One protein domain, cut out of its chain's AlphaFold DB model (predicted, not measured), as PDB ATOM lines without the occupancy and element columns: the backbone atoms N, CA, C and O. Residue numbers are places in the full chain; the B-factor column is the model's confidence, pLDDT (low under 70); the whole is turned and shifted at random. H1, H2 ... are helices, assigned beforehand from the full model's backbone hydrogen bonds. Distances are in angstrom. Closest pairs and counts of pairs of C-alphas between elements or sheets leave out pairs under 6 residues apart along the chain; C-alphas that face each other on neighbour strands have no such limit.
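Overview. This is residues 13 to 39, 73 to 137 and 181 to 220 of the 226 residues of an uncharacterized protein of Pseudomonas sp. R84 (UniProt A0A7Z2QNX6). Two long helices, H1 and H5, run side by side the same way, H4 crosses both, and H6 folds back along residues 191 to 199 of H5. H2 packs on residues 28 to 36 of H1. The printed part has 132 residues with six named helices, H1 to H6 in chain order, and no named strand: all helix, compact with a radius of gyration of the C-alphas of 15.3 A, elongated, 53 by 31 by 29 A.

Arrangement. H1, residues 13 to 39, kinks by 27 degrees near residue 27. It touches the hub H5, residues 181 to 200, at a shallow tilt of 18 degrees; their closest C-alphas, Gly 13 and Ile 183, are 5.8 A apart. H2 is residues 77 to 88. H3, residues 94 to 105, and H4, residues 116 to 132, form a hairpin, as do H5 and H6, residues 205 to 218. H1, H3, H5 and H6 make a bundle, a group of helices side by side. Each O i to N i+4 pair is within hydrogen-bond range in H2 to H6, and 22 of 23 in H1.

Along the chain. H1, 39.2 A long, begins at C-alpha 13 (65.066, -26.723, -8.459); H6 ends at C-alpha 218 (49.209, -13.481, -10.974).

Size, cuts and confidence. Cuts leave gaps of 10.6 A between C-alphas 39 and 73 and 26.8 A between 137 and 181. Residues 134 to 137 have pLDDT under 70.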
ATOM      1  N   GLY A  13      66.393 -26.181  -8.702       88.38
ATOM      2  CA  GLY A  13      65.066 -26.723  -8.459       88.38
ATOM      3  C   GLY A  13      64.679 -26.698  -6.987       88.38
ATOM      4  O   GLY A  13      63.513 -26.466  -6.656       88.38
ATOM      5  N   LEU A  14      65.650 -26.867  -6.090       89.38
ATOM      6  CA  LEU A  14      65.415 -26.835  -4.653       89.38
ATOM      7  C   LEU A  14      65.035 -25.428  -4.179       89.38
ATOM      8  O   LEU A  14      64.061 -25.263  -3.439       89.38
ATOM      9  N   ILE A  15      65.749 -24.400  -4.637       90.25
ATOM     10  CA  ILE A  15      65.395 -23.008  -4.335       90.25
ATOM     11  C   ILE A  15      63.978 -22.707  -4.834       90.25
ATOM     12  O   ILE A  15      63.173 -22.121  -4.101       90.25
ATOM     13  N   HIS A  16      63.632 -23.146  -6.049       91.69
ATOM     14  CA  HIS A  16      62.282 -22.972  -6.582       91.69
ATOM     15  C   HIS A  16      61.219 -23.681  -5.749       91.69
ATOM     16  O   HIS A  16      60.211 -23.053  -5.424       91.69
ATOM     17  N   LEU A  17      61.453 -24.933  -5.357       93.44
ATOM     18  CA  LEU A  17      60.569 -25.705  -4.486       93.44
ATOM     19  C   LEU A  17      60.311 -24.977  -3.160       93.44
ATOM     20  O   LEU A  17      59.156 -24.792  -2.768       93.44
ATOM     21  N   ILE A  18      61.373 -24.518  -2.491       92.06
ATOM     22  CA  ILE A  18      61.277 -23.830  -1.197       92.06
ATOM     23  C   ILE A  18      60.510 -22.514  -1.343       92.06
ATOM     24  O   ILE A  18      59.568 -22.274  -0.586       92.06
ATOM     25  N   ILE A  19      60.865 -21.674  -2.321       92.06
ATOM     26  CA  ILE A  19      60.190 -20.384  -2.510       92.06
ATOM     27  C   ILE A  19      58.720 -20.596  -2.893       92.06
ATOM     28  O   ILE A  19      57.855 -19.897  -2.368       92.06
ATOM     29  N   CYS A  20      58.414 -21.563  -3.762       94.19
ATOM     30  CA  CYS A  20      57.040 -21.884  -4.152       94.19
ATOM     31  C   CYS A  20      56.203 -22.333  -2.947       94.19
ATOM     32  O   CYS A  20      55.116 -21.796  -2.729       94.19
ATOM     33  N   ALA A  21      56.729 -23.224  -2.103       93.25
ATOM     34  CA  ALA A  21      56.068 -23.607  -0.858       93.25
ATOM     35  C   ALA A  21      55.844 -22.395   0.070       93.25
ATOM     36  O   ALA A  21      54.729 -22.178   0.543       93.25
ATOM     37  N   MET A  22      56.855 -21.540   0.260       92.50
ATOM     38  CA  MET A  22      56.734 -20.331   1.087       92.50
ATOM     39  C   MET A  22      55.685 -19.342   0.564       92.50
ATOM     40  O   MET A  22      54.997 -18.708   1.361       92.50
ATOM     41  N   ILE A  23      55.532 -19.208  -0.758       93.56
ATOM     42  CA  ILE A  23      54.504 -18.344  -1.358       93.56
ATOM     43  C   ILE A  23      53.102 -18.783  -0.932       93.56
ATOM     44  O   ILE A  23      52.268 -17.928  -0.648       93.56
ATOM     45  N   THR A  24      52.845 -20.091  -0.857       92.38
ATOM     46  CA  THR A  24      51.524 -20.614  -0.468       92.38
ATOM     47  C   THR A  24      51.180 -20.271   0.981       92.38
ATOM     48  O   THR A  24      50.063 -19.857   1.285       92.38
ATOM     49  N   GLU A  25      52.157 -20.343   1.882       91.62
ATOM     50  CA  GLU A  25      51.965 -19.959   3.281       91.62
ATOM     51  C   GLU A  25      51.802 -18.446   3.441       91.62
ATOM     52  O   GLU A  25      50.895 -17.985   4.139       91.62
ATOM     53  N   ALA A  26      52.652 -17.670   2.763       93.75
ATOM     54  CA  ALA A  26      52.599 -16.215   2.799       93.75
ATOM     55  C   ALA A  26      51.275 -15.681   2.253       93.75
ATOM     56  O   ALA A  26      50.712 -14.766   2.833       93.75
ATOM     57  N   PHE A  27      50.727 -16.296   1.204       95.19
ATOM     58  CA  PHE A  27      49.437 -15.906   0.644       95.19
ATOM     59  C   PHE A  27      48.296 -15.957   1.673       95.19
ATOM     60  O   PHE A  27      47.528 -15.002   1.793       95.19
ATOM     61  N   LEU A  28      48.189 -17.041   2.449       94.56
ATOM     62  CA  LEU A  28      47.158 -17.136   3.489       94.56
ATOM     63  C   LEU A  28      47.386 -16.114   4.610       94.56
ATOM     64  O   LEU A  28      46.424 -15.537   5.123       94.56
ATOM     65  N   GLN A  29      48.650 -15.865   4.966       93.88
ATOM     66  CA  GLN A  29      49.004 -14.850   5.959       93.88
ATOM     67  C   GLN A  29      48.716 -13.429   5.477       93.88
ATOM     68  O   GLN A  29      48.253 -12.606   6.264       93.88
ATOM     69  N   ASP A  30      48.927 -13.144   4.195       94.94
ATOM     70  CA  ASP A  30      48.615 -11.854   3.593       94.94
ATOM     71  C   ASP A  30      47.101 -11.605   3.609       94.94
ATOM     72  O   ASP A  30      46.668 -10.535   4.033       94.94
ATOM     73  N   ILE A  31      46.281 -12.601   3.240       94.69
ATOM     74  CA  ILE A  31      44.812 -12.498   3.318       94.69
ATOM     75  C   ILE A  31      44.364 -12.217   4.756       94.69
ATOM     76  O   ILE A  31      43.590 -11.288   4.997       94.69
ATOM     77  N   LYS A  32      44.864 -12.991   5.727       94.06
ATOM     78  CA  LYS A  32      44.566 -12.787   7.152       94.06
ATOM     79  C   LYS A  32      44.965 -11.377   7.598       94.06
ATOM     80  O   LYS A  32      44.167 -10.670   8.213       94.06
ATOM     81  N   SER A  33      46.187 -10.964   7.275       93.12
ATOM     82  CA  SER A  33      46.739  -9.663   7.661       93.12
ATOM     83  C   SER A  33      45.968  -8.508   7.034       93.12
ATOM     84  O   SER A  33      45.755  -7.491   7.691       93.12
ATOM     85  N   PHE A  34      45.495  -8.669   5.799       94.00
ATOM     86  CA  PHE A  34      44.661  -7.686   5.120       94.00
ATOM     87  C   PHE A  34      43.328  -7.472   5.845       94.00
ATOM     88  O   PHE A  34      42.988  -6.331   6.167       94.00
ATOM     89  N   TYR A  35      42.612  -8.547   6.195       93.56
ATOM     90  CA  TYR A  35      41.391  -8.423   7.000       93.56
ATOM     91  C   TYR A  35      41.671  -7.806   8.371       93.56
ATOM     92  O   TYR A  35      40.955  -6.900   8.792       93.56
ATOM     93  N   ALA A  36      42.738  -8.230   9.052       91.56
ATOM     94  CA  ALA A  36      43.106  -7.677  10.353       91.56
ATOM     95  C   ALA A  36      43.424  -6.172  10.275       91.56
ATOM     96  O   ALA A  36      42.999  -5.402  11.139       91.56
ATOM     97  N   ALA A  37      44.121  -5.736   9.222       90.88
ATOM     98  CA  ALA A  37      44.446  -4.332   8.993       90.88
ATOM     99  C   ALA A  37      43.191  -3.478   8.768       90.88
ATOM    100  O   ALA A  37      43.106  -2.368   9.299       90.88
ATOM    101  N   ILE A  38      42.204  -3.999   8.035       90.31
ATOM    102  CA  ILE A  38      40.930  -3.305   7.810       90.31
ATOM    103  C   ILE A  38      40.064  -3.321   9.070       90.31
ATOM    104  O   ILE A  38      39.480  -2.295   9.405       90.31
ATOM    105  N   ASN A  39      40.006  -4.436   9.803       89.31
ATOM    106  CA  ASN A  39      39.198  -4.557  11.022       89.31
ATOM    107  C   ASN A  39      39.767  -3.752  12.200       89.31
ATOM    108  O   ASN A  39      39.060  -3.530  13.185       89.31
ATOM    109  N   GLU A  73      34.144   1.236   2.977       91.06
ATOM    110  CA  GLU A  73      33.722  -0.156   3.048       91.06
ATOM    111  C   GLU A  73      34.157  -0.771   4.378       91.06
ATOM    112  O   GLU A  73      35.264  -0.522   4.874       91.06
ATOM    113  N   PHE A  74      33.283  -1.601   4.943       90.44
ATOM    114  CA  PHE A  74      33.478  -2.257   6.235       90.44
ATOM    115  C   PHE A  74      33.414  -3.771   6.086       90.44
ATOM    116  O   PHE A  74      32.683  -4.287   5.238       90.44
ATOM    117  N   ILE A  75      34.153  -4.471   6.952       90.12
ATOM    118  CA  ILE A  75      34.155  -5.935   7.005       90.12
ATOM    119  C   ILE A  75      32.754  -6.445   7.324       90.12
ATOM    120  O   ILE A  75      32.181  -6.131   8.376       90.12
ATOM    121  N   GLN A  76      32.241  -7.264   6.412       91.81
ATOM    122  CA  GLN A  76      30.958  -7.942   6.543       91.81
ATOM    123  C   GLN A  76      31.059  -9.134   7.503       91.81
ATOM    124  O   GLN A  76      32.147  -9.573   7.878       91.81
ATOM    125  N   GLU A  77      29.915  -9.669   7.930       90.62
ATOM    126  CA  GLU A  77      29.876 -10.782   8.887       90.62
ATOM    127  C   GLU A  77      30.617 -12.025   8.367       90.62
ATOM    128  O   GLU A  77      31.398 -12.629   9.100       90.62
ATOM    129  N   ASP A  78      30.447 -12.368   7.091       91.38
ATOM    130  CA  ASP A  78      31.103 -13.535   6.493       91.38
ATOM    131  C   ASP A  78      32.617 -13.339   6.333       91.38
ATOM    132  O   ASP A  78      33.392 -14.279   6.528       91.38
ATOM    133  N   GLU A  79      33.064 -12.107   6.071       93.12
ATOM    134  CA  GLU A  79      34.486 -11.739   6.061       93.12
ATOM    135  C   GLU A  79      35.089 -11.821   7.472       93.12
ATOM    136  O   GLU A  79      36.216 -12.284   7.642       93.12
ATOM    137  N   LEU A  80      34.324 -11.447   8.507       92.00
ATOM    138  CA  LEU A  80      34.733 -11.599   9.904       92.00
ATOM    139  C   LEU A  80      34.845 -13.076  10.307       92.00
ATOM    140  O   LEU A  80      35.815 -13.463  10.967       92.00
ATOM    141  N   LYS A  81      33.870 -13.903   9.912       94.12
ATOM    142  CA  LYS A  81      33.903 -15.353  10.150       94.12
ATOM    143  C   LYS A  81      35.100 -15.986   9.450       94.12
ATOM    144  O   LYS A  81      35.823 -16.751  10.079       94.12
ATOM    145  N   LEU A  82      35.367 -15.609   8.197       94.94
ATOM    146  CA  LEU A  82      36.546 -16.061   7.461       94.94
ATOM    147  C   LEU A  82      37.851 -15.631   8.146       94.94
ATOM    148  O   LEU A  82      38.750 -16.450   8.300       94.94
ATOM    149  N   MET A  83      37.959 -14.378   8.592       93.94
ATOM    150  CA  MET A  83      39.136 -13.893   9.321       93.94
ATOM    151  C   MET A  83      39.387 -14.716  10.594       93.94
ATOM    152  O   MET A  83      40.506 -15.168  10.824       93.94
ATOM    153  N   THR A  84      38.335 -14.964  11.379       94.44
ATOM    154  CA  THR A  84      38.400 -15.781  12.604       94.44
ATOM    155  C   THR A  84      38.775 -17.230  12.286       94.44
ATOM    156  O   THR A  84      39.574 -17.850  12.983       94.44
ATOM    157  N   PHE A  85      38.232 -17.777  11.198       96.56
ATOM    158  CA  PHE A  85      38.554 -19.119  10.731       96.56
ATOM    159  C   PHE A  85      40.031 -19.251  10.331       96.56
ATOM    160  O   PHE A  85      40.694 -20.203  10.742       96.56
ATOM    161  N   LEU A  86      40.567 -18.280   9.578       95.56
ATOM    162  CA  LEU A  86      41.980 -18.240   9.180       95.56
ATOM    163  C   LEU A  86      42.920 -18.192  10.394       95.56
ATOM    164  O   LEU A  86      43.983 -18.810  10.369       95.56
ATOM    165  N   GLU A  87      42.525 -17.490  11.457       93.69
ATOM    166  CA  GLU A  87      43.248 -17.485  12.731       93.69
ATOM    167  C   GLU A  87      43.197 -18.857  13.421       93.69
ATOM    168  O   GLU A  87      44.225 -19.365  13.872       93.69
ATOM    169  N   GLY A  88      42.031 -19.510  13.421       94.62
ATOM    170  CA  GLY A  88      41.848 -20.840  14.006       94.62
ATOM    171  C   GLY A  88      42.713 -21.933  13.370       94.62
ATOM    172  O   GLY A  88      43.182 -22.827  14.073       94.62
ATOM    173  N   ILE A  89      42.977 -21.852  12.062       95.69
ATOM    174  CA  ILE A  89      43.789 -22.845  11.334       95.69
ATOM    175  C   ILE A  89      45.288 -22.505  11.293       95.69
ATOM    176  O   ILE A  89      46.066 -23.219  10.664       95.69
ATOM    177  N   GLU A  90      45.747 -21.428  11.935       91.69
ATOM    178  CA  GLU A  90      47.127 -20.945  11.792       91.69
ATOM    179  C   GLU A  90      48.196 -21.951  12.253       91.69
ATOM    180  O   GLU A  90      49.306 -21.964  11.714       91.69
ATOM    181  N   ARG A  91      47.866 -22.813  13.217       91.50
ATOM    182  CA  ARG A  91      48.790 -23.821  13.765       91.50
ATOM    183  C   ARG A  91      48.864 -25.107  12.939       91.50
ATOM    184  O   ARG A  91      49.709 -25.951  13.220       91.50
ATOM    185  N   GLU A  92      48.000 -25.255  11.941       93.75
ATOM    186  CA  GLU A  92      47.953 -26.443  11.092       93.75
ATOM    187  C   GLU A  92      49.141 -26.518  10.123       93.75
ATOM    188  O   GLU A  92      49.818 -25.526   9.839       93.75
ATOM    189  N   SER A  93      49.385 -27.704   9.560       90.94
ATOM    190  CA  SER A  93      50.362 -27.839   8.471       90.94
ATOM    191  C   SER A  93      49.893 -27.093   7.209       90.94
ATOM    192  O   SER A  93      48.683 -26.941   7.013       90.94
ATOM    193  N   PRO A  94      50.796 -26.653   6.307       90.44
ATOM    194  CA  PRO A  94      50.408 -25.882   5.120       90.44
ATOM    195  C   PRO A  94      49.318 -26.567   4.284       90.44
ATOM    196  O   PRO A  94      48.304 -25.956   3.956       90.44
ATOM    197  N   THR A  95      49.453 -27.871   4.027       92.44
ATOM    198  CA  THR A  95      48.437 -28.658   3.311       92.44
ATOM    199  C   THR A  95      47.098 -28.693   4.053       92.44
ATOM    200  O   THR A  95      46.047 -28.570   3.426       92.44
ATOM    201  N   LYS A  96      47.120 -28.834   5.386       94.88
ATOM    202  CA  LYS A  96      45.907 -28.857   6.214       94.88
ATOM    203  C   LYS A  96      45.198 -27.510   6.231       94.88
ATOM    204  O   LYS A  96      43.976 -27.487   6.137       94.88
ATOM    205  N   LYS A  97      45.935 -26.395   6.252       94.94
ATOM    206  CA  LYS A  97      45.350 -25.051   6.136       94.94
ATOM    207  C   LYS A  97      44.513 -24.905   4.869       94.94
ATOM    208  O   LYS A  97      43.361 -24.488   4.943       94.94
ATOM    209  N   TYR A  98      45.072 -25.293   3.722       94.62
ATOM    210  CA  TYR A  98      44.356 -25.249   2.445       94.62
ATOM    211  C   TYR A  98      43.154 -26.201   2.427       94.62
ATOM    212  O   TYR A  98      42.071 -25.799   2.014       94.62
ATOM    213  N   GLU A  99      43.305 -27.430   2.930       95.06
ATOM    214  CA  GLU A  99      42.207 -28.402   3.038       95.06
ATOM    215  C   GLU A  99      41.042 -27.858   3.882       95.06
ATOM    216  O   GLU A  99      39.883 -27.931   3.473       95.06
ATOM    217  N   HIS A 100      41.336 -27.289   5.051       95.75
ATOM    218  CA  HIS A 100      40.328 -26.695   5.923       95.75
ATOM    219  C   HIS A 100      39.671 -25.474   5.278       95.75
ATOM    220  O   HIS A 100      38.446 -25.363   5.307       95.75
ATOM    221  N   LEU A 101      40.454 -24.596   4.649       95.94
ATOM    222  CA  LEU A 101      39.942 -23.404   3.978       95.94
ATOM    223  C   LEU A 101      39.004 -23.736   2.817       95.94
ATOM    224  O   LEU A 101      37.923 -23.158   2.730       95.94
ATOM    225  N   ILE A 102      39.379 -24.675   1.947       95.06
ATOM    226  CA  ILE A 102      38.537 -25.060   0.809       95.06
ATOM    227  C   ILE A 102      37.224 -25.670   1.308       95.06
ATOM    228  O   ILE A 102      36.153 -25.272   0.845       95.06
ATOM    229  N   ASN A 103      37.283 -26.572   2.292       94.75
ATOM    230  CA  ASN A 103      36.087 -27.157   2.903       94.75
ATOM    231  C   ASN A 103      35.171 -26.104   3.539       94.75
ATOM    232  O   ASN A 103      33.953 -26.188   3.400       94.75
ATOM    233  N   TYR A 104      35.751 -25.111   4.217       95.69
ATOM    234  CA  TYR A 104      35.004 -24.016   4.834       95.69
ATOM    235  C   TYR A 104      34.302 -23.136   3.792       95.69
ATOM    236  O   TYR A 104      33.133 -22.796   3.956       95.69
ATOM    237  N   LEU A 105      34.992 -22.793   2.700       94.44
ATOM    238  CA  LEU A 105      34.457 -21.929   1.642       94.44
ATOM    239  C   LEU A 105      33.496 -22.659   0.689       94.44
ATOM    240  O   LEU A 105      32.623 -22.035   0.086       94.44
ATOM    241  N   THR A 106      33.637 -23.979   0.538       92.12
ATOM    242  CA  THR A 106      32.845 -24.795  -0.399       92.12
ATOM    243  C   THR A 106      32.267 -26.054   0.262       92.12
ATOM    244  O   THR A 106      32.532 -27.180  -0.177       92.12
ATOM    245  N   PRO A 107      31.436 -25.895   1.309       88.00
ATOM    246  CA  PRO A 107      30.922 -27.020   2.075       88.00
ATOM    247  C   PRO A 107      30.156 -27.992   1.172       88.00
ATOM    248  O   PRO A 107      29.293 -27.589   0.389       88.00
ATOM    249  N   ASN A 108      30.490 -29.281   1.285       85.31
ATOM    250  CA  ASN A 108      29.893 -30.396   0.538       85.31
ATOM    251  C   ASN A 108      30.036 -30.331  -0.997       85.31
ATOM    252  O   ASN A 108      29.358 -31.080  -1.698       85.31
ATOM    253  N   LYS A 109      30.891 -29.451  -1.534       88.75
ATOM    254  CA  LYS A 109      31.148 -29.340  -2.984       88.75
ATOM    255  C   LYS A 109      32.541 -29.797  -3.388       88.75
ATOM    256  O   LYS A 109      32.757 -30.131  -4.548       88.75
ATOM    257  N   TRP A 110      33.485 -29.777  -2.455       91.69
ATOM    258  CA  TRP A 110      34.865 -30.123  -2.740       91.69
ATOM    259  C   TRP A 110      35.144 -31.604  -2.500       91.69
ATOM    260  O   TRP A 110      34.862 -32.138  -1.427       91.69
ATOM    261  N   ASN A 111      35.748 -32.250  -3.497       89.62
ATOM    262  CA  ASN A 111      36.274 -33.601  -3.383       89.62
ATOM    263  C   ASN A 111      37.802 -33.573  -3.511       89.62
ATOM    264  O   ASN A 111      38.359 -33.377  -4.593       89.62
ATOM    265  N   LYS A 112      38.486 -33.845  -2.397       84.69
ATOM    266  CA  LYS A 112      39.951 -33.956  -2.326       84.69
ATOM    267  C   LYS A 112      40.533 -34.938  -3.352       84.69
ATOM    268  O   LYS A 112      41.637 -34.736  -3.849       84.69
ATOM    269  N   GLY A 113      39.801 -36.009  -3.663       85.38
ATOM    270  CA  GLY A 113      40.200 -37.037  -4.623       85.38
ATOM    271  C   GLY A 113      40.096 -36.609  -6.088       85.38
ATOM    272  O   GLY A 113      40.646 -37.300  -6.938       85.38
ATOM    273  N   GLU A 114      39.459 -35.483  -6.397       89.56
ATOM    274  CA  GLU A 114      39.251 -34.993  -7.771       89.56
ATOM    275  C   GLU A 114      39.970 -33.662  -8.035       89.56
ATOM    276  O   GLU A 114      40.245 -33.318  -9.183       89.56
ATOM    277  N   ASP A 115      40.340 -32.925  -6.985       90.88
ATOM    278  CA  ASP A 115      41.031 -31.645  -7.121       90.88
ATOM    279  C   ASP A 115      42.533 -31.813  -7.402       90.88
ATOM    280  O   ASP A 115      43.367 -31.834  -6.494       90.88
ATOM    281  N   GLU A 116      42.893 -31.898  -8.685       91.19
ATOM    282  CA  GLU A 116      44.294 -32.028  -9.109       91.19
ATOM    283  C   GLU A 116      45.193 -30.876  -8.648       91.19
ATOM    284  O   GLU A 116      46.345 -31.126  -8.299       91.19
ATOM    285  N   ALA A 117      44.683 -29.642  -8.561       91.44
ATOM    286  CA  ALA A 117      45.501 -28.521  -8.095       91.44
ATOM    287  C   ALA A 117      45.866 -28.706  -6.620       91.44
ATOM    288  O   ALA A 117      47.031 -28.565  -6.253       91.44
ATOM    289  N   PHE A 118      44.896 -29.098  -5.788       94.25
ATOM    290  CA  PHE A 118      45.165 -29.383  -4.384       94.25
ATOM    291  C   PHE A 118      46.115 -30.579  -4.215       94.25
ATOM    292  O   PHE A 118      47.022 -30.533  -3.384       94.25
ATOM    293  N   LYS A 119      45.954 -31.642  -5.014       93.94
ATOM    294  CA  LYS A 119      46.884 -32.782  -4.983       93.94
ATOM    295  C   LYS A 119      48.302 -32.375  -5.384       93.94
ATOM    296  O   LYS A 119      49.257 -32.834  -4.763       93.94
ATOM    297  N   ASP A 120      48.454 -31.519  -6.389       94.69
ATOM    298  CA  ASP A 120      49.764 -31.008  -6.800       94.69
ATOM    299  C   ASP A 120      50.381 -30.108  -5.725       94.69
ATOM    300  O   ASP A 120      51.561 -30.262  -5.413       94.69
ATOM    301  N   LEU A 121      49.584 -29.274  -5.049       95.19
ATOM    302  CA  LEU A 121      50.041 -28.528  -3.873       95.19
ATOM    303  C   LEU A 121      50.494 -29.465  -2.751       95.19
ATOM    304  O   LEU A 121      51.544 -29.250  -2.148       95.19
ATOM    305  N   GLN A 122      49.727 -30.520  -2.469       94.75
ATOM    306  CA  GLN A 122      50.096 -31.519  -1.472       94.75
ATOM    307  C   GLN A 122      51.438 -32.178  -1.816       94.75
ATOM    308  O   GLN A 122      52.282 -32.303  -0.930       94.75
ATOM    309  N   ARG A 123      51.664 -32.542  -3.086       94.44
ATOM    310  CA  ARG A 123      52.946 -33.093  -3.558       94.44
ATOM    311  C   ARG A 123      54.084 -32.093  -3.406       94.44
ATOM    312  O   ARG A 123      55.138 -32.464  -2.903       94.44
ATOM    313  N   LEU A 124      53.870 -30.834  -3.786       95.31
ATOM    314  CA  LEU A 124      54.865 -29.768  -3.657       95.31
ATOM    315  C   LEU A 124      55.292 -29.579  -2.191       95.31
ATOM    316  O   LEU A 124      56.481 -29.564  -1.882       95.31
ATOM    317  N   ILE A 125      54.331 -29.492  -1.265       93.94
ATOM    318  CA  ILE A 125      54.618 -29.356   0.171       93.94
ATOM    319  C   ILE A 125      55.271 -30.623   0.735       93.94
ATOM    320  O   ILE A 125      56.183 -30.523   1.558       93.94
ATOM    321  N   GLN A 126      54.847 -31.808   0.285       92.38
ATOM    322  CA  GLN A 126      55.477 -33.068   0.667       92.38
ATOM    323  C   GLN A 126      56.947 -33.098   0.238       92.38
ATOM    324  O   GLN A 126      57.794 -33.376   1.079       92.38
ATOM    325  N   LEU A 127      57.258 -32.739  -1.012       92.38
ATOM    326  CA  LEU A 127      58.633 -32.652  -1.506       92.38
ATOM    327  C   LEU A 127      59.459 -31.661  -0.697       92.38
ATOM    328  O   LEU A 127      60.549 -32.000  -0.259       92.38
ATOM    329  N   ARG A 128      58.925 -30.464  -0.421       92.00
ATOM    330  CA  ARG A 128      59.613 -29.470   0.414       92.00
ATOM    331  C   ARG A 128      59.944 -30.031   1.798       92.00
ATOM    332  O   ARG A 128      61.042 -29.807   2.305       92.00
ATOM    333  N   ASN A 129      59.004 -30.739   2.422       89.19
ATOM    334  CA  ASN A 129      59.222 -31.349   3.732       89.19
ATOM    335  C   ASN A 129      60.226 -32.499   3.661       89.19
ATOM    336  O   ASN A 129      61.091 -32.582   4.527       89.19
ATOM    337  N   GLU A 130      60.148 -33.342   2.631       86.81
ATOM    338  CA  GLU A 130      61.125 -34.400   2.381       86.81
ATOM    339  C   GLU A 130      62.524 -33.805   2.218       86.81
ATOM    340  O   GLU A 130      63.430 -34.289   2.881       86.81
ATOM    341  N   THR A 131      62.704 -32.714   1.457       85.69
ATOM    342  CA  THR A 131      64.027 -32.101   1.265       85.69
ATOM    343  C   THR A 131      64.591 -31.447   2.529       85.69
ATOM    344  O   THR A 131      65.787 -31.538   2.791       85.69
ATOM    345  N   ILE A 132      63.750 -30.808   3.346       80.81
ATOM    346  CA  ILE A 132      64.188 -30.168   4.603       80.81
ATOM    347  C   ILE A 132      64.468 -31.195   5.700       80.81
ATOM    348  O   ILE A 132      65.296 -30.960   6.579       80.81
ATOM    349  N   HIS A 133      63.784 -32.334   5.649       74.81
ATOM    350  CA  HIS A 133      63.979 -33.447   6.564       74.81
ATOM    351  C   HIS A 133      64.817 -34.572   5.960       74.81
ATOM    352  O   HIS A 133      64.747 -35.688   6.478       74.81
ATOM    353  N   ILE A 134      65.640 -34.291   4.936       68.62
ATOM    354  CA  ILE A 134      66.741 -35.179   4.550       68.62
ATOM    355  C   ILE A 134      67.674 -35.243   5.755       68.62
ATOM    356  O   ILE A 134      68.596 -34.448   5.931       68.62
ATOM    357  N   LYS A 135      67.390 -36.192   6.641       53.84
ATOM    358  CA  LYS A 135      68.401 -36.759   7.514       53.84
ATOM    359  C   LYS A 135      69.432 -37.401   6.597       53.84
ATOM    360  O   LYS A 135      69.120 -37.736   5.459       53.84
ATOM    361  N   SER A 136      70.647 -37.548   7.095       54.72
ATOM    362  CA  SER A 136      71.815 -38.158   6.452       54.72
ATOM    363  C   SER A 136      71.605 -39.646   6.103       54.72
ATOM    364  O   SER A 136      72.438 -40.488   6.413       54.72
ATOM    365  N   GLU A 137      70.455 -40.003   5.539       56.84
ATOM    366  CA  GLU A 137      70.136 -41.332   5.058       56.84
ATOM    367  C   GLU A 137      71.042 -41.611   3.865       56.84
ATOM    368  O   GLU A 137      71.059 -40.868   2.880       56.84
ATOM    369  N   SER A 181      61.246 -28.316 -16.446       91.69
ATOM    370  CA  SER A 181      59.866 -28.791 -16.340       91.69
ATOM    371  C   SER A 181      59.375 -28.879 -14.891       91.69
ATOM    372  O   SER A 181      58.224 -28.549 -14.610       91.69
ATOM    373  N   PHE A 182      60.239 -29.260 -13.944       92.69
ATOM    374  CA  PHE A 182      59.903 -29.260 -12.519       92.69
ATOM    375  C   PHE A 182      59.757 -27.843 -11.959       92.69
ATOM    376  O   PHE A 182      58.836 -27.564 -11.183       92.69
ATOM    377  N   ILE A 183      60.656 -26.941 -12.353       91.69
ATOM    378  CA  ILE A 183      60.623 -25.536 -11.937       91.69
ATOM    379  C   ILE A 183      59.325 -24.874 -12.415       91.69
ATOM    380  O   ILE A 183      58.655 -24.189 -11.639       91.69
ATOM    381  N   GLU A 184      58.948 -25.102 -13.671       91.44
ATOM    382  CA  GLU A 184      57.697 -24.614 -14.258       91.44
ATOM    383  C   GLU A 184      56.483 -25.209 -13.551       91.44
ATOM    384  O   GLU A 184      55.639 -24.455 -13.060       91.44
ATOM    385  N   TRP A 185      56.451 -26.533 -13.378       94.44
ATOM    386  CA  TRP A 185      55.381 -27.214 -12.650       94.44
ATOM    387  C   TRP A 185      55.196 -26.669 -11.227       94.44
ATOM    388  O   TRP A 185      54.066 -26.455 -10.783       94.44
ATOM    389  N   SER A 186      56.290 -26.397 -10.509       94.44
ATOM    390  CA  SER A 186      56.236 -25.854  -9.147       94.44
ATOM    391  C   SER A 186      55.558 -24.483  -9.114       94.44
ATOM    392  O   SER A 186      54.699 -24.229  -8.265       94.44
ATOM    393  N   ARG A 187      55.900 -23.602 -10.064       91.81
ATOM    394  CA  ARG A 187      55.309 -22.259 -10.176       91.81
ATOM    395  C   ARG A 187      53.838 -22.333 -10.580       91.81
ATOM    396  O   ARG A 187      52.998 -21.702  -9.937       91.81
ATOM    397  N   GLU A 188      53.515 -23.138 -11.591       92.69
ATOM    398  CA  GLU A 188      52.140 -23.342 -12.059       92.69
ATOM    399  C   GLU A 188      51.241 -23.908 -10.959       92.69
ATOM    400  O   GLU A 188      50.117 -23.438 -10.771       92.69
ATOM    401  N   THR A 189      51.753 -24.864 -10.179       94.56
ATOM    402  CA  THR A 189      51.042 -25.460  -9.044       94.56
ATOM    403  C   THR A 189      50.625 -24.394  -8.040       94.56
ATOM    404  O   THR A 189      49.452 -24.325  -7.661       94.56
ATOM    405  N   VAL A 190      51.553 -23.527  -7.624       94.31
ATOM    406  CA  VAL A 190      51.252 -22.447  -6.675       94.31
ATOM    407  C   VAL A 190      50.188 -21.518  -7.244       94.31
ATOM    408  O   VAL A 190      49.191 -21.249  -6.579       94.31
ATOM    409  N   ILE A 191      50.357 -21.071  -8.485       93.00
ATOM    410  CA  ILE A 191      49.460 -20.094  -9.112       93.00
ATOM    411  C   ILE A 191      48.060 -20.658  -9.290       93.00
ATOM    412  O   ILE A 191      47.093 -19.989  -8.936       93.00
ATOM    413  N   SER A 192      47.947 -21.898  -9.770       92.75
ATOM    414  CA  SER A 192      46.669 -22.593  -9.904       92.75
ATOM    415  C   SER A 192      45.937 -22.661  -8.563       92.75
ATOM    416  O   SER A 192      44.759 -22.316  -8.480       92.75
ATOM    417  N   ASN A 193      46.646 -23.010  -7.484       94.00
ATOM    418  CA  ASN A 193      46.055 -23.064  -6.148       94.00
ATOM    419  C   ASN A 193      45.644 -21.686  -5.629       94.00
ATOM    420  O   ASN A 193      44.551 -21.551  -5.081       94.00
ATOM    421  N   LEU A 194      46.477 -20.656  -5.815       94.88
ATOM    422  CA  LEU A 194      46.125 -19.301  -5.389       94.88
ATOM    423  C   LEU A 194      44.882 -18.807  -6.136       94.88
ATOM    424  O   LEU A 194      43.948 -18.325  -5.501       94.88
ATOM    425  N   LEU A 195      44.827 -18.984  -7.460       93.75
ATOM    426  CA  LEU A 195      43.671 -18.602  -8.271       93.75
ATOM    427  C   LEU A 195      42.394 -19.314  -7.817       93.75
ATOM    428  O   LEU A 195      41.382 -18.641  -7.621       93.75
ATOM    429  N   LYS A 196      42.452 -20.628  -7.560       92.81
ATOM    430  CA  LYS A 196      41.306 -21.386  -7.042       92.81
ATOM    431  C   LYS A 196      40.800 -20.841  -5.712       92.81
ATOM    432  O   LYS A 196      39.599 -20.636  -5.573       92.81
ATOM    433  N   ILE A 197      41.689 -20.558  -4.753       95.00
ATOM    434  CA  ILE A 197      41.273 -19.954  -3.478       95.00
ATOM    435  C   ILE A 197      40.601 -18.601  -3.729       95.00
ATOM    436  O   ILE A 197      39.505 -18.359  -3.234       95.00
ATOM    437  N   LEU A 198      41.204 -17.744  -4.556       95.38
ATOM    438  CA  LEU A 198      40.652 -16.429  -4.891       95.38
ATOM    439  C   LEU A 198      39.306 -16.485  -5.636       95.38
ATOM    440  O   LEU A 198      38.600 -15.479  -5.697       95.38
ATOM    441  N   GLU A 199      38.955 -17.604  -6.265       93.62
ATOM    442  CA  GLU A 199      37.658 -17.815  -6.922       93.62
ATOM    443  C   GLU A 199      36.543 -18.201  -5.950       93.62
ATOM    444  O   GLU A 199      35.384 -17.862  -6.196       93.62
ATOM    445  N   ILE A 200      36.892 -18.875  -4.853       94.25
ATOM    446  CA  ILE A 200      35.935 -19.374  -3.854       94.25
ATOM    447  C   ILE A 200      35.807 -18.463  -2.625       94.25
ATOM    448  O   ILE A 200      34.992 -18.736  -1.746       94.25
ATOM    449  N   LEU A 201      36.592 -17.385  -2.548       95.25
ATOM    450  CA  LEU A 201      36.459 -16.372  -1.503       95.25
ATOM    451  C   LEU A 201      35.078 -15.668  -1.545       95.25
ATOM    452  O   LEU A 201      34.475 -15.552  -2.619       95.25
ATOM    453  N   PRO A 202      34.578 -15.152  -0.402       93.38
ATOM    454  CA  PRO A 202      33.329 -14.391  -0.344       93.38
ATOM    455  C   PRO A 202      33.308 -13.200  -1.312       93.38
ATOM    456  O   PRO A 202      34.288 -12.476  -1.456       93.38
ATOM    457  N   LYS A 203      32.172 -12.944  -1.967       92.56
ATOM    458  CA  LYS A 203      32.055 -11.889  -2.992       92.56
ATOM    459  C   LYS A 203      31.633 -10.542  -2.402       92.56
ATOM    460  O   LYS A 203      30.625  -9.970  -2.812       92.56
ATOM    461  N   HIS A 204      32.406 -10.035  -1.449       93.38
ATOM    462  CA  HIS A 204      32.197  -8.720  -0.830       93.38
ATOM    463  C   HIS A 204      33.187  -7.677  -1.365       93.38
ATOM    464  O   HIS A 204      34.230  -8.064  -1.886       93.38
ATOM    465  N   PRO A 205      32.909  -6.363  -1.258       91.44
ATOM    466  CA  PRO A 205      33.791  -5.322  -1.793       91.44
ATOM    467  C   PRO A 205      35.249  -5.431  -1.319       91.44
ATOM    468  O   PRO A 205      36.162  -5.383  -2.144       91.44
ATOM    469  N   ILE A 206      35.474  -5.646  -0.018       91.50
ATOM    470  CA  ILE A 206      36.815  -5.784   0.572       91.50
ATOM    471  C   ILE A 206      37.516  -7.037   0.043       91.50
ATOM    472  O   ILE A 206      38.634  -6.953  -0.470       91.50
ATOM    473  N   THR A 207      36.849  -8.188   0.106       94.12
ATOM    474  CA  THR A 207      37.389  -9.450  -0.416       94.12
ATOM    475  C   THR A 207      37.673  -9.391  -1.922       94.12
ATOM    476  O   THR A 207      38.724  -9.829  -2.388       94.12
ATOM    477  N   ASN A 208      36.769  -8.802  -2.704       93.62
ATOM    478  CA  ASN A 208      36.933  -8.637  -4.147       93.62
ATOM    479  C   ASN A 208      38.117  -7.726  -4.477       93.62
ATOM    480  O   ASN A 208      38.804  -7.969  -5.469       93.62
ATOM    481  N   HIS A 209      38.377  -6.701  -3.661       92.31
ATOM    482  CA  HIS A 209      39.519  -5.814  -3.848       92.31
ATOM    483  C   HIS A 209      40.849  -6.573  -3.734       92.31
ATOM    484  O   HIS A 209      41.652  -6.537  -4.670       92.31
ATOM    485  N   ILE A 210      41.056  -7.322  -2.644       92.88
ATOM    486  CA  ILE A 210      42.268  -8.142  -2.491       92.88
ATOM    487  C   ILE A 210      42.344  -9.231  -3.566       92.88
ATOM    488  O   ILE A 210      43.391  -9.401  -4.190       92.88
ATOM    489  N   ALA A 211      41.236  -9.914  -3.864       94.12
ATOM    490  CA  ALA A 211      41.225 -10.973  -4.866       94.12
ATOM    491  C   ALA A 211      41.562 -10.460  -6.271       94.12
ATOM    492  O   ALA A 211      42.317 -11.106  -6.997       94.12
ATOM    493  N   THR A 212      41.053  -9.287  -6.648       92.81
ATOM    494  CA  THR A 212      41.352  -8.663  -7.943       92.81
ATOM    495  C   THR A 212      42.816  -8.242  -8.024       92.81
ATOM    496  O   THR A 212      43.466  -8.531  -9.026       92.81
ATOM    497  N   SER A 213      43.354  -7.636  -6.960       90.56
ATOM    498  CA  SER A 213      44.766  -7.239  -6.880       90.56
ATOM    499  C   SER A 213      45.712  -8.434  -7.070       90.56
ATOM    500  O   SER A 213      46.616  -8.399  -7.914       90.56
ATOM    501  N   TYR A 214      45.452  -9.544  -6.366       91.62
ATOM    502  CA  TYR A 214      46.211 -10.780  -6.560       91.62
ATOM    503  C   TYR A 214      46.032 -11.352  -7.964       91.62
ATOM    504  O   TYR A 214      47.030 -11.668  -8.599       91.62
ATOM    505  N   LYS A 215      44.800 -11.476  -8.481       91.94
ATOM    506  CA  LYS A 215      44.562 -12.029  -9.828       91.94
ATOM    507  C   LYS A 215      45.303 -11.236 -10.900       91.94
ATOM    508  O   LYS A 215      45.954 -11.840 -11.742       91.94
ATOM    509  N   GLN A 216      45.260  -9.906 -10.847       89.25
ATOM    510  CA  GLN A 216      45.994  -9.053 -11.787       89.25
ATOM    511  C   GLN A 216      47.500  -9.300 -11.715       89.25
ATOM    512  O   GLN A 216      48.138  -9.458 -12.751       89.25
ATOM    513  N   SER A 217      48.042  -9.407 -10.501       86.81
ATOM    514  CA  SER A 217      49.458  -9.699 -10.280       86.81
ATOM    515  C   SER A 217      49.834 -11.119 -10.711       86.81
ATOM    516  O   SER A 217      50.918 -11.330 -11.226       86.81
ATOM    517  N   LEU A 218      48.952 -12.105 -10.546       86.81
ATOM    518  CA  LEU A 218      49.209 -13.481 -10.974       86.81
ATOM    519  C   LEU A 218      49.207 -13.625 -12.501       86.81
ATOM    520  O   LEU A 218      49.978 -14.411 -13.041       86.81
ATOM    521  N   MET A 219      48.383 -12.840 -13.198       81.94
ATOM    522  CA  MET A 219      48.290 -12.839 -14.662       81.94
ATOM    523  C   MET A 219      49.510 -12.214 -15.359       81.94
ATOM    524  O   MET A 219      49.671 -12.392 -16.568       81.94
ATOM    525  N   THR A 220      50.370 -11.477 -14.643       79.94
ATOM    526  CA  THR A 220      51.619 -10.958 -15.227       79.94
ATOM    527  C   THR A 220      52.683 -12.043 -15.376       79.94
ATOM    528  O   THR A 220      53.559 -11.910 -16.233       79.94
TER     529      THR A 220